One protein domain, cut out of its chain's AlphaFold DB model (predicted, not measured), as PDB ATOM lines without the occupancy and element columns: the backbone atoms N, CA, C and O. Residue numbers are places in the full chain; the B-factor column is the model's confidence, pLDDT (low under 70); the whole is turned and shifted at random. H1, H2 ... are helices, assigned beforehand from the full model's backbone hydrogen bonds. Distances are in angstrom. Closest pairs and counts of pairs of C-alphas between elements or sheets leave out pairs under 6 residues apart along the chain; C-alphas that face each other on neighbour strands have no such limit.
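Overview. This is residues 133 to 184 of the 284 residues of an uncharacterized protein of Candidatus Zambryskibacteria bacterium RIFCSPLOWO2_01_FULL_39_39 (UniProt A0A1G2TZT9). A long helix, H1, and a short one, H2, meet near their ends as a V, and a third helix, H3, lies side by side with the later part of H1, running the same way. H1 makes most of the longest axis; after H2 the link of residues 164 to 171 folds back along H1, and H3 then runs again toward the end of H1 where H2 begins. The printed part has 52 residues with three named helices, in the order H1, H2, H3, and no named strand; its class is all helix. The whole is compact, with a radius of gyration of the C-alphas of 10.8 A, yet elongated in outline, with spans of 33 by 21 by 16 A.

Arrangement. H1, residues 134 to 153, is joined by a tight link of one residue to H2, residues 155 to 163. The two only just touch, with 3 pairs of C-alphas within 8 A, and they touch only at the corner by their link. H1 touches H2 with residues 150 to 151 alone, and the closest C-alphas of the two are those of Phe 151 and Gln 158, 5.7 A apart. The lines of H1 and H2 stand at a steep tilt of 52 degrees, opposite ways. H3, residues 172 to 184, follows H2 after a short link of eight residues. H1 and H3 touch, with 10 pairs of C-alphas within 8 A, the closest being those of Thr 143 and Val 172 at 4.7 A. They run the same way at a shallow tilt of 25 degrees. H2 and H3 are close but not clearly touching: their closest C-alphas, those of Leu 157 and Arg 179, are 7.3 A apart, and their lines stand at a steep tilt of 65 degrees, opposite ways. In H2 and H3 every O i to N i+4 pair is within hydrogen-bond range; in H1 it is 15 of 16.

Along the chain. H1 begins at C-alpha 134, at (138.162, 147.303, 136.821), and ends at C-alpha 153, at (131.700, 145.632, 108.296), 29.3 A away. H2 measures 13.2 A from C-alpha 155 to C-alpha 163, which is at (149.811, 149.319, 110.576). H3 measures 18.5 A from C-alpha 172 to C-alpha 184, at (134.092, 160.572, 104.986).

Size, cuts and confidence. The two C-alphas farthest apart are those of Ser 133 and Lys 184, 35.0 A. The printed part has no cut, and no link between its helices is long. The mean pLDDT of the printed part is 80.1; residues 133 to 137 and 165 to 167 are under 70.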
ATOM      1  N   SER A 133     142.761 149.012 136.461       65.00
ATOM      2  CA  SER A 133     141.534 149.132 137.241       65.00
ATOM      3  C   SER A 133     140.376 148.379 136.565       65.00
ATOM      4  O   SER A 133     140.354 148.171 135.349       65.00
ATOM      5  N   LYS A 134     139.369 147.968 137.349       66.38
ATOM      6  CA  LYS A 134     138.162 147.303 136.821       66.38
ATOM      7  C   LYS A 134     137.513 148.107 135.686       66.38
ATOM      8  O   LYS A 134     137.053 147.532 134.707       66.38
ATOM      9  N   GLU A 135     137.529 149.428 135.814       69.88
ATOM     10  CA  GLU A 135     137.013 150.353 134.812       69.88
ATOM     11  C   GLU A 135     137.797 150.273 133.493       69.88
ATOM     12  O   GLU A 135     137.193 150.156 132.429       69.88
ATOM     13  N   GLU A 136     139.129 150.225 133.543       68.88
ATOM     14  CA  GLU A 136     139.970 150.057 132.349       68.88
ATOM     15  C   GLU A 136     139.794 148.680 131.691       68.88
ATOM     16  O   GLU A 136     139.858 148.560 130.465       68.88
ATOM     17  N   TYR A 137     139.554 147.630 132.481       67.44
ATOM     18  CA  TYR A 137     139.241 146.305 131.945       67.44
ATOM     19  C   TYR A 137     137.890 146.292 131.220       67.44
ATOM     20  O   TYR A 137     137.812 145.834 130.076       67.44
ATOM     21  N   ASP A 138     136.844 146.829 131.852       72.44
ATOM     22  CA  ASP A 138     135.504 146.908 131.264       72.44
ATOM     23  C   ASP A 138     135.523 147.751 129.976       72.44
ATOM     24  O   ASP A 138     134.927 147.363 128.965       72.44
ATOM     25  N   GLN A 139     136.293 148.845 129.962       76.12
ATOM     26  CA  GLN A 139     136.528 149.649 128.763       76.12
ATOM     27  C   GLN A 139     137.241 148.855 127.662       76.12
ATOM     28  O   GLN A 139     136.794 148.887 126.518       76.12
ATOM     29  N   LYS A 140     138.293 148.088 127.974       77.94
ATOM     30  CA  LYS A 140     138.989 147.256 126.975       77.94
ATOM     31  C   LYS A 140     138.087 146.191 126.363       77.94
ATOM     32  O   LYS A 140     138.108 146.013 125.146       77.94
ATOM     33  N   VAL A 141     137.278 145.512 127.176       74.12
ATOM     34  CA  VAL A 141     136.318 144.508 126.688       74.12
ATOM     35  C   VAL A 141     135.269 145.158 125.782       74.12
ATOM     36  O   VAL A 141     134.942 144.615 124.722       74.12
ATOM     37  N   ALA A 142     134.764 146.336 126.159       77.75
ATOM     38  CA  ALA A 142     133.828 147.094 125.336       77.75
ATOM     39  C   ALA A 142     134.461 147.541 124.007       77.75
ATOM     40  O   ALA A 142     133.858 147.346 122.949       77.75
ATOM     41  N   THR A 143     135.687 148.073 124.041       82.12
ATOM     42  CA  THR A 143     136.441 148.468 122.845       82.12
ATOM     43  C   THR A 143     136.677 147.275 121.925       82.12
ATOM     44  O   THR A 143     136.378 147.367 120.736       82.12
ATOM     45  N   GLU A 144     137.121 146.127 122.448       80.81
ATOM     46  CA  GLU A 144     137.371 144.930 121.635       80.81
ATOM     47  C   GLU A 144     136.094 144.442 120.935       80.81
ATOM     48  O   GLU A 144     136.126 144.066 119.759       80.81
ATOM     49  N   LYS A 145     134.950 144.488 121.628       81.25
ATOM     50  CA  LYS A 145     133.655 144.154 121.029       81.25
ATOM     51  C   LYS A 145     133.328 145.083 119.855       81.25
ATOM     52  O   LYS A 145     133.013 144.596 118.770       81.25
ATOM     53  N   VAL A 146     133.453 146.398 120.050       86.00
ATOM     54  CA  VAL A 146     133.165 147.396 119.006       86.00
ATOM     55  C   VAL A 146     134.150 147.290 117.842       86.00
ATOM     56  O   VAL A 146     133.731 147.399 116.690       86.00
ATOM     57  N   MET A 147     135.431 147.012 118.102       82.50
ATOM     58  CA  MET A 147     136.426 146.746 117.057       82.50
ATOM     59  C   MET A 147     136.022 145.545 116.204       82.50
ATOM     60  O   MET A 147     136.009 145.653 114.984       82.50
ATOM     61  N   ARG A 148     135.638 144.418 116.819       81.31
ATOM     62  CA  ARG A 148     135.216 143.217 116.077       81.31
ATOM     63  C   ARG A 148     133.993 143.479 115.202       81.31
ATOM     64  O   ARG A 148     133.989 143.085 114.040       81.31
ATOM     65  N   GLU A 149     132.980 144.149 115.746       84.19
ATOM     66  CA  GLU A 149     131.772 144.515 114.995       84.19
ATOM     67  C   GLU A 149     132.102 145.476 113.843       84.19
ATOM     68  O   GLU A 149     131.636 145.290 112.720       84.19
ATOM     69  N   THR A 150     132.972 146.457 114.091       86.44
ATOM     70  CA  THR A 150     133.395 147.445 113.090       86.44
ATOM     71  C   THR A 150     134.224 146.810 111.976       86.44
ATOM     72  O   THR A 150     133.963 147.063 110.803       86.44
ATOM     73  N   PHE A 151     135.185 145.949 112.312       86.44
ATOM     74  CA  PHE A 151     136.065 145.287 111.343       86.44
ATOM     75  C   PHE A 151     135.336 144.239 110.502       86.44
ATOM     76  O   PHE A 151     135.728 143.997 109.365       86.44
ATOM     77  N   ALA A 152     134.259 143.643 111.022       82.62
ATOM     78  CA  ALA A 152     133.407 142.759 110.231       82.62
ATOM     79  C   ALA A 152     132.695 143.507 109.090       82.62
ATOM     80  O   ALA A 152     132.476 142.933 108.025       82.62
ATOM     81  N   VAL A 153     132.342 144.779 109.309       85.94
ATOM     82  CA  VAL A 153     131.700 145.632 108.296       85.94
ATOM     83  C   VAL A 153     132.739 146.302 107.398       85.94
ATOM     84  O   VAL A 153     132.549 146.363 106.188       85.94
ATOM     85  N   GLU A 154     133.845 146.773 107.977       87.00
ATOM     86  CA  GLU A 154     134.910 147.502 107.281       87.00
ATOM     87  C   GLU A 154     136.286 146.855 107.549       87.00
ATOM     88  O   GLU A 154     137.062 147.353 108.372       87.00
ATOM     89  N   PRO A 155     136.638 145.758 106.846       83.25
ATOM     90  CA  PRO A 155     137.881 145.008 107.079       83.25
ATOM     91  C   PRO A 155     139.157 145.842 106.918       83.25
ATOM     92  O   PRO A 155     140.185 145.562 107.531       83.25
ATOM     93  N   ILE A 156     139.091 146.917 106.131       81.25
ATOM     94  CA  ILE A 156     140.201 147.848 105.937       81.25
ATOM     95  C   ILE A 156     140.639 148.531 107.241       81.25
ATOM     96  O   ILE A 156     141.830 148.773 107.432       81.25
ATOM     97  N   LEU A 157     139.712 148.771 108.176       85.12
ATOM     98  CA  LEU A 157     140.027 149.363 109.478       85.12
ATOM     99  C   LEU A 157     140.880 148.420 110.336       85.12
ATOM    100  O   LEU A 157     141.696 148.890 111.124       85.12
ATOM    101  N   GLN A 158     140.772 147.103 110.134       84.94
ATOM    102  CA  GLN A 158     141.663 146.135 110.773       84.94
ATOM    103  C   GLN A 158     143.093 146.264 110.236       84.94
ATOM    104  O   GLN A 158     144.049 146.244 111.013       84.94
ATOM    105  N   ALA A 159     143.249 146.431 108.917       79.88
ATOM    106  CA  ALA A 159     144.556 146.691 108.320       79.88
ATOM    107  C   ALA A 159     145.147 148.008 108.854       79.88
ATOM    108  O   ALA A 159     146.319 148.029 109.231       79.88
ATOM    109  N   ILE A 160     144.328 149.054 109.010       79.75
ATOM    110  CA  ILE A 160     144.752 150.339 109.588       79.75
ATOM    111  C   ILE A 160     145.221 150.192 111.032       79.75
ATOM    112  O   ILE A 160     146.366 150.528 111.332       79.75
ATOM    113  N   ALA A 161     144.391 149.605 111.897       79.12
ATOM    114  CA  ALA A 161     144.713 149.379 113.306       79.12
ATOM    115  C   ALA A 161     146.005 148.576 113.504       79.12
ATOM    116  O   ALA A 161     146.676 148.681 114.526       79.12
ATOM    117  N   SER A 162     146.344 147.747 112.521       78.50
ATOM    118  CA  SER A 162     147.520 146.897 112.560       78.50
ATOM    119  C   SER A 162     148.801 147.603 112.075       78.50
ATOM    120  O   SER A 162     149.897 147.191 112.467       78.50
ATOM    121  N   CYS A 163     148.683 148.616 111.206       75.12
ATOM    122  CA  CYS A 163     149.811 149.319 110.576       75.12
ATOM    123  C   CYS A 163     150.126 150.687 111.187       75.12
ATOM    124  O   CYS A 163     151.247 151.174 111.038       75.12
ATOM    125  N   GLN A 164     149.168 151.307 111.870       71.06
ATOM    126  CA  GLN A 164     149.364 152.563 112.585       71.06
ATOM    127  C   GLN A 164     149.491 152.334 114.099       71.06
ATOM    128  O   GLN A 164     148.962 151.344 114.610       71.06
ATOM    129  N   PRO A 165     150.219 153.204 114.831       56.22
ATOM    130  CA  PRO A 165     150.399 153.052 116.271       56.22
ATOM    131  C   PRO A 165     149.045 152.986 116.991       56.22
ATOM    132  O   PRO A 165     148.108 153.703 116.647       56.22
ATOM    133  N   ALA A 166     148.974 152.109 117.995       57.75
ATOM    134  CA  ALA A 166     147.783 151.536 118.634       57.75
ATOM    135  C   ALA A 166     146.807 152.511 119.341       57.75
ATOM    136  O   ALA A 166     145.965 152.078 120.123       57.75
ATOM    137  N   ASN A 167     146.882 153.812 119.068       66.69
ATOM    138  CA  ASN A 167     146.199 154.861 119.819       66.69
ATOM    139  C   ASN A 167     144.871 155.280 119.175       66.69
ATOM    140  O   ASN A 167     144.072 155.938 119.832       66.69
ATOM    141  N   GLU A 168     144.627 154.948 117.904       71.50
ATOM    142  CA  GLU A 168     143.375 155.284 117.196       71.50
ATOM    143  C   GLU A 168     142.256 154.253 117.427       71.50
ATOM    144  O   GLU A 168     141.113 154.470 117.038       71.50
ATOM    145  N   PHE A 169     142.569 153.138 118.091       79.69
ATOM    146  CA  PHE A 169     141.639 152.028 118.324       79.69
ATOM    147  C   PHE A 169     141.632 151.559 119.791       79.69
ATOM    148  O   PHE A 169     141.187 150.454 120.083       79.69
ATOM    149  N   ASP A 170     142.137 152.377 120.722       80.19
ATOM    150  CA  ASP A 170     142.259 152.022 122.147       80.19
ATOM    151  C   ASP A 170     140.974 152.271 122.965       80.19
ATOM    152  O   ASP A 170     140.822 151.724 124.060       80.19
ATOM    153  N   SER A 171     140.014 153.029 122.422       86.81
ATOM    154  CA  SER A 171     138.719 153.310 123.045       86.81
ATOM    155  C   SER A 171     137.560 153.164 122.061       86.81
ATOM    156  O   SER A 171     137.717 153.342 120.852       86.81
ATOM    157  N   VAL A 172     136.362 152.889 122.584       86.12
ATOM    158  CA  VAL A 172     135.123 152.812 121.790       86.12
ATOM    159  C   VAL A 172     134.911 154.068 120.939       86.12
ATOM    160  O   VAL A 172     134.570 153.953 119.762       86.12
ATOM    161  N   ASP A 173     135.119 155.254 121.510       90.06
ATOM    162  CA  ASP A 173     134.889 156.520 120.808       90.06
ATOM    163  C   ASP A 173     135.885 156.726 119.672       90.06
ATOM    164  O   ASP A 173     135.503 157.168 118.591       90.06
ATOM    165  N   LYS A 174     137.142 156.324 119.870       89.25
ATOM    166  CA  LYS A 174     138.162 156.399 118.823       89.25
ATOM    167  C   LYS A 174     137.920 155.393 117.703       89.25
ATOM    168  O   LYS A 174     138.044 155.763 116.543       89.25
ATOM    169  N   VAL A 175     137.457 154.177 118.012       88.38
ATOM    170  CA  VAL A 175     137.051 153.200 116.982       88.38
ATOM    171  C   VAL A 175     135.894 153.746 116.136       88.38
ATOM    172  O   VAL A 175     135.905 153.618 114.910       88.38
ATOM    173  N   LYS A 176     134.903 154.389 116.770       90.06
ATOM    174  CA  LYS A 176     133.798 155.047 116.056       90.06
ATOM    175  C   LYS A 176     134.292 156.219 115.208       90.06
ATOM    176  O   LYS A 176     133.943 156.282 114.032       90.06
ATOM    177  N   ALA A 177     135.143 157.078 115.764       89.81
ATOM    178  CA  ALA A 177     135.726 158.207 115.047       89.81
ATOM    179  C   ALA A 177     136.562 157.749 113.842       89.81
ATOM    180  O   ALA A 177     136.404 158.285 112.751       89.81
ATOM    181  N   ALA A 178     137.381 156.703 113.989       88.19
ATOM    182  CA  ALA A 178     138.156 156.127 112.892       88.19
ATOM    183  C   ALA A 178     137.247 155.622 111.760       88.19
ATOM    184  O   ALA A 178     137.521 155.856 110.580       88.19
ATOM    185  N   ARG A 179     136.119 154.986 112.104       90.69
ATOM    186  CA  ARG A 179     135.116 154.572 111.116       90.69
ATOM    187  C   ARG A 179     134.480 155.768 110.409       90.69
ATOM    188  O   ARG A 179     134.325 155.724 109.192       90.69
ATOM    189  N   GLU A 180     134.107 156.813 111.138       90.38
ATOM    190  CA  GLU A 180     133.530 158.032 110.559       90.38
ATOM    191  C   GLU A 180     134.510 158.729 109.610       90.38
ATOM    192  O   GLU A 180     134.139 159.038 108.477       90.38
ATOM    193  N   THR A 181     135.771 158.879 110.020       88.00
ATOM    194  CA  THR A 181     136.850 159.398 109.169       88.00
ATOM    195  C   THR A 181     136.989 158.564 107.902       88.00
ATOM    196  O   THR A 181     137.029 159.112 106.807       88.00
ATOM    197  N   TYR A 182     136.967 157.233 108.006       86.69
ATOM    198  CA  TYR A 182     137.077 156.367 106.832       86.69
ATOM    199  C   TYR A 182     135.885 156.525 105.878       86.69
ATOM    200  O   TYR A 182     136.058 156.550 104.658       86.69
ATOM    201  N   LEU A 183     134.668 156.641 106.413       85.69
ATOM    202  CA  LEU A 183     133.463 156.828 105.604       85.69
ATOM    203  C   LEU A 183     133.431 158.191 104.908       85.69
ATOM    204  O   LEU A 183     132.844 158.293 103.830       85.69
ATOM    205  N   LYS A 184     134.056 159.206 105.507       83.94
ATOM    206  CA  LYS A 184     134.092 160.572 104.986       83.94
ATOM    207  C   LYS A 184     135.252 160.809 104.020       83.94
ATOM    208  O   LYS A 184     135.038 161.353 102.942       83.94
TER     209      LYS A 184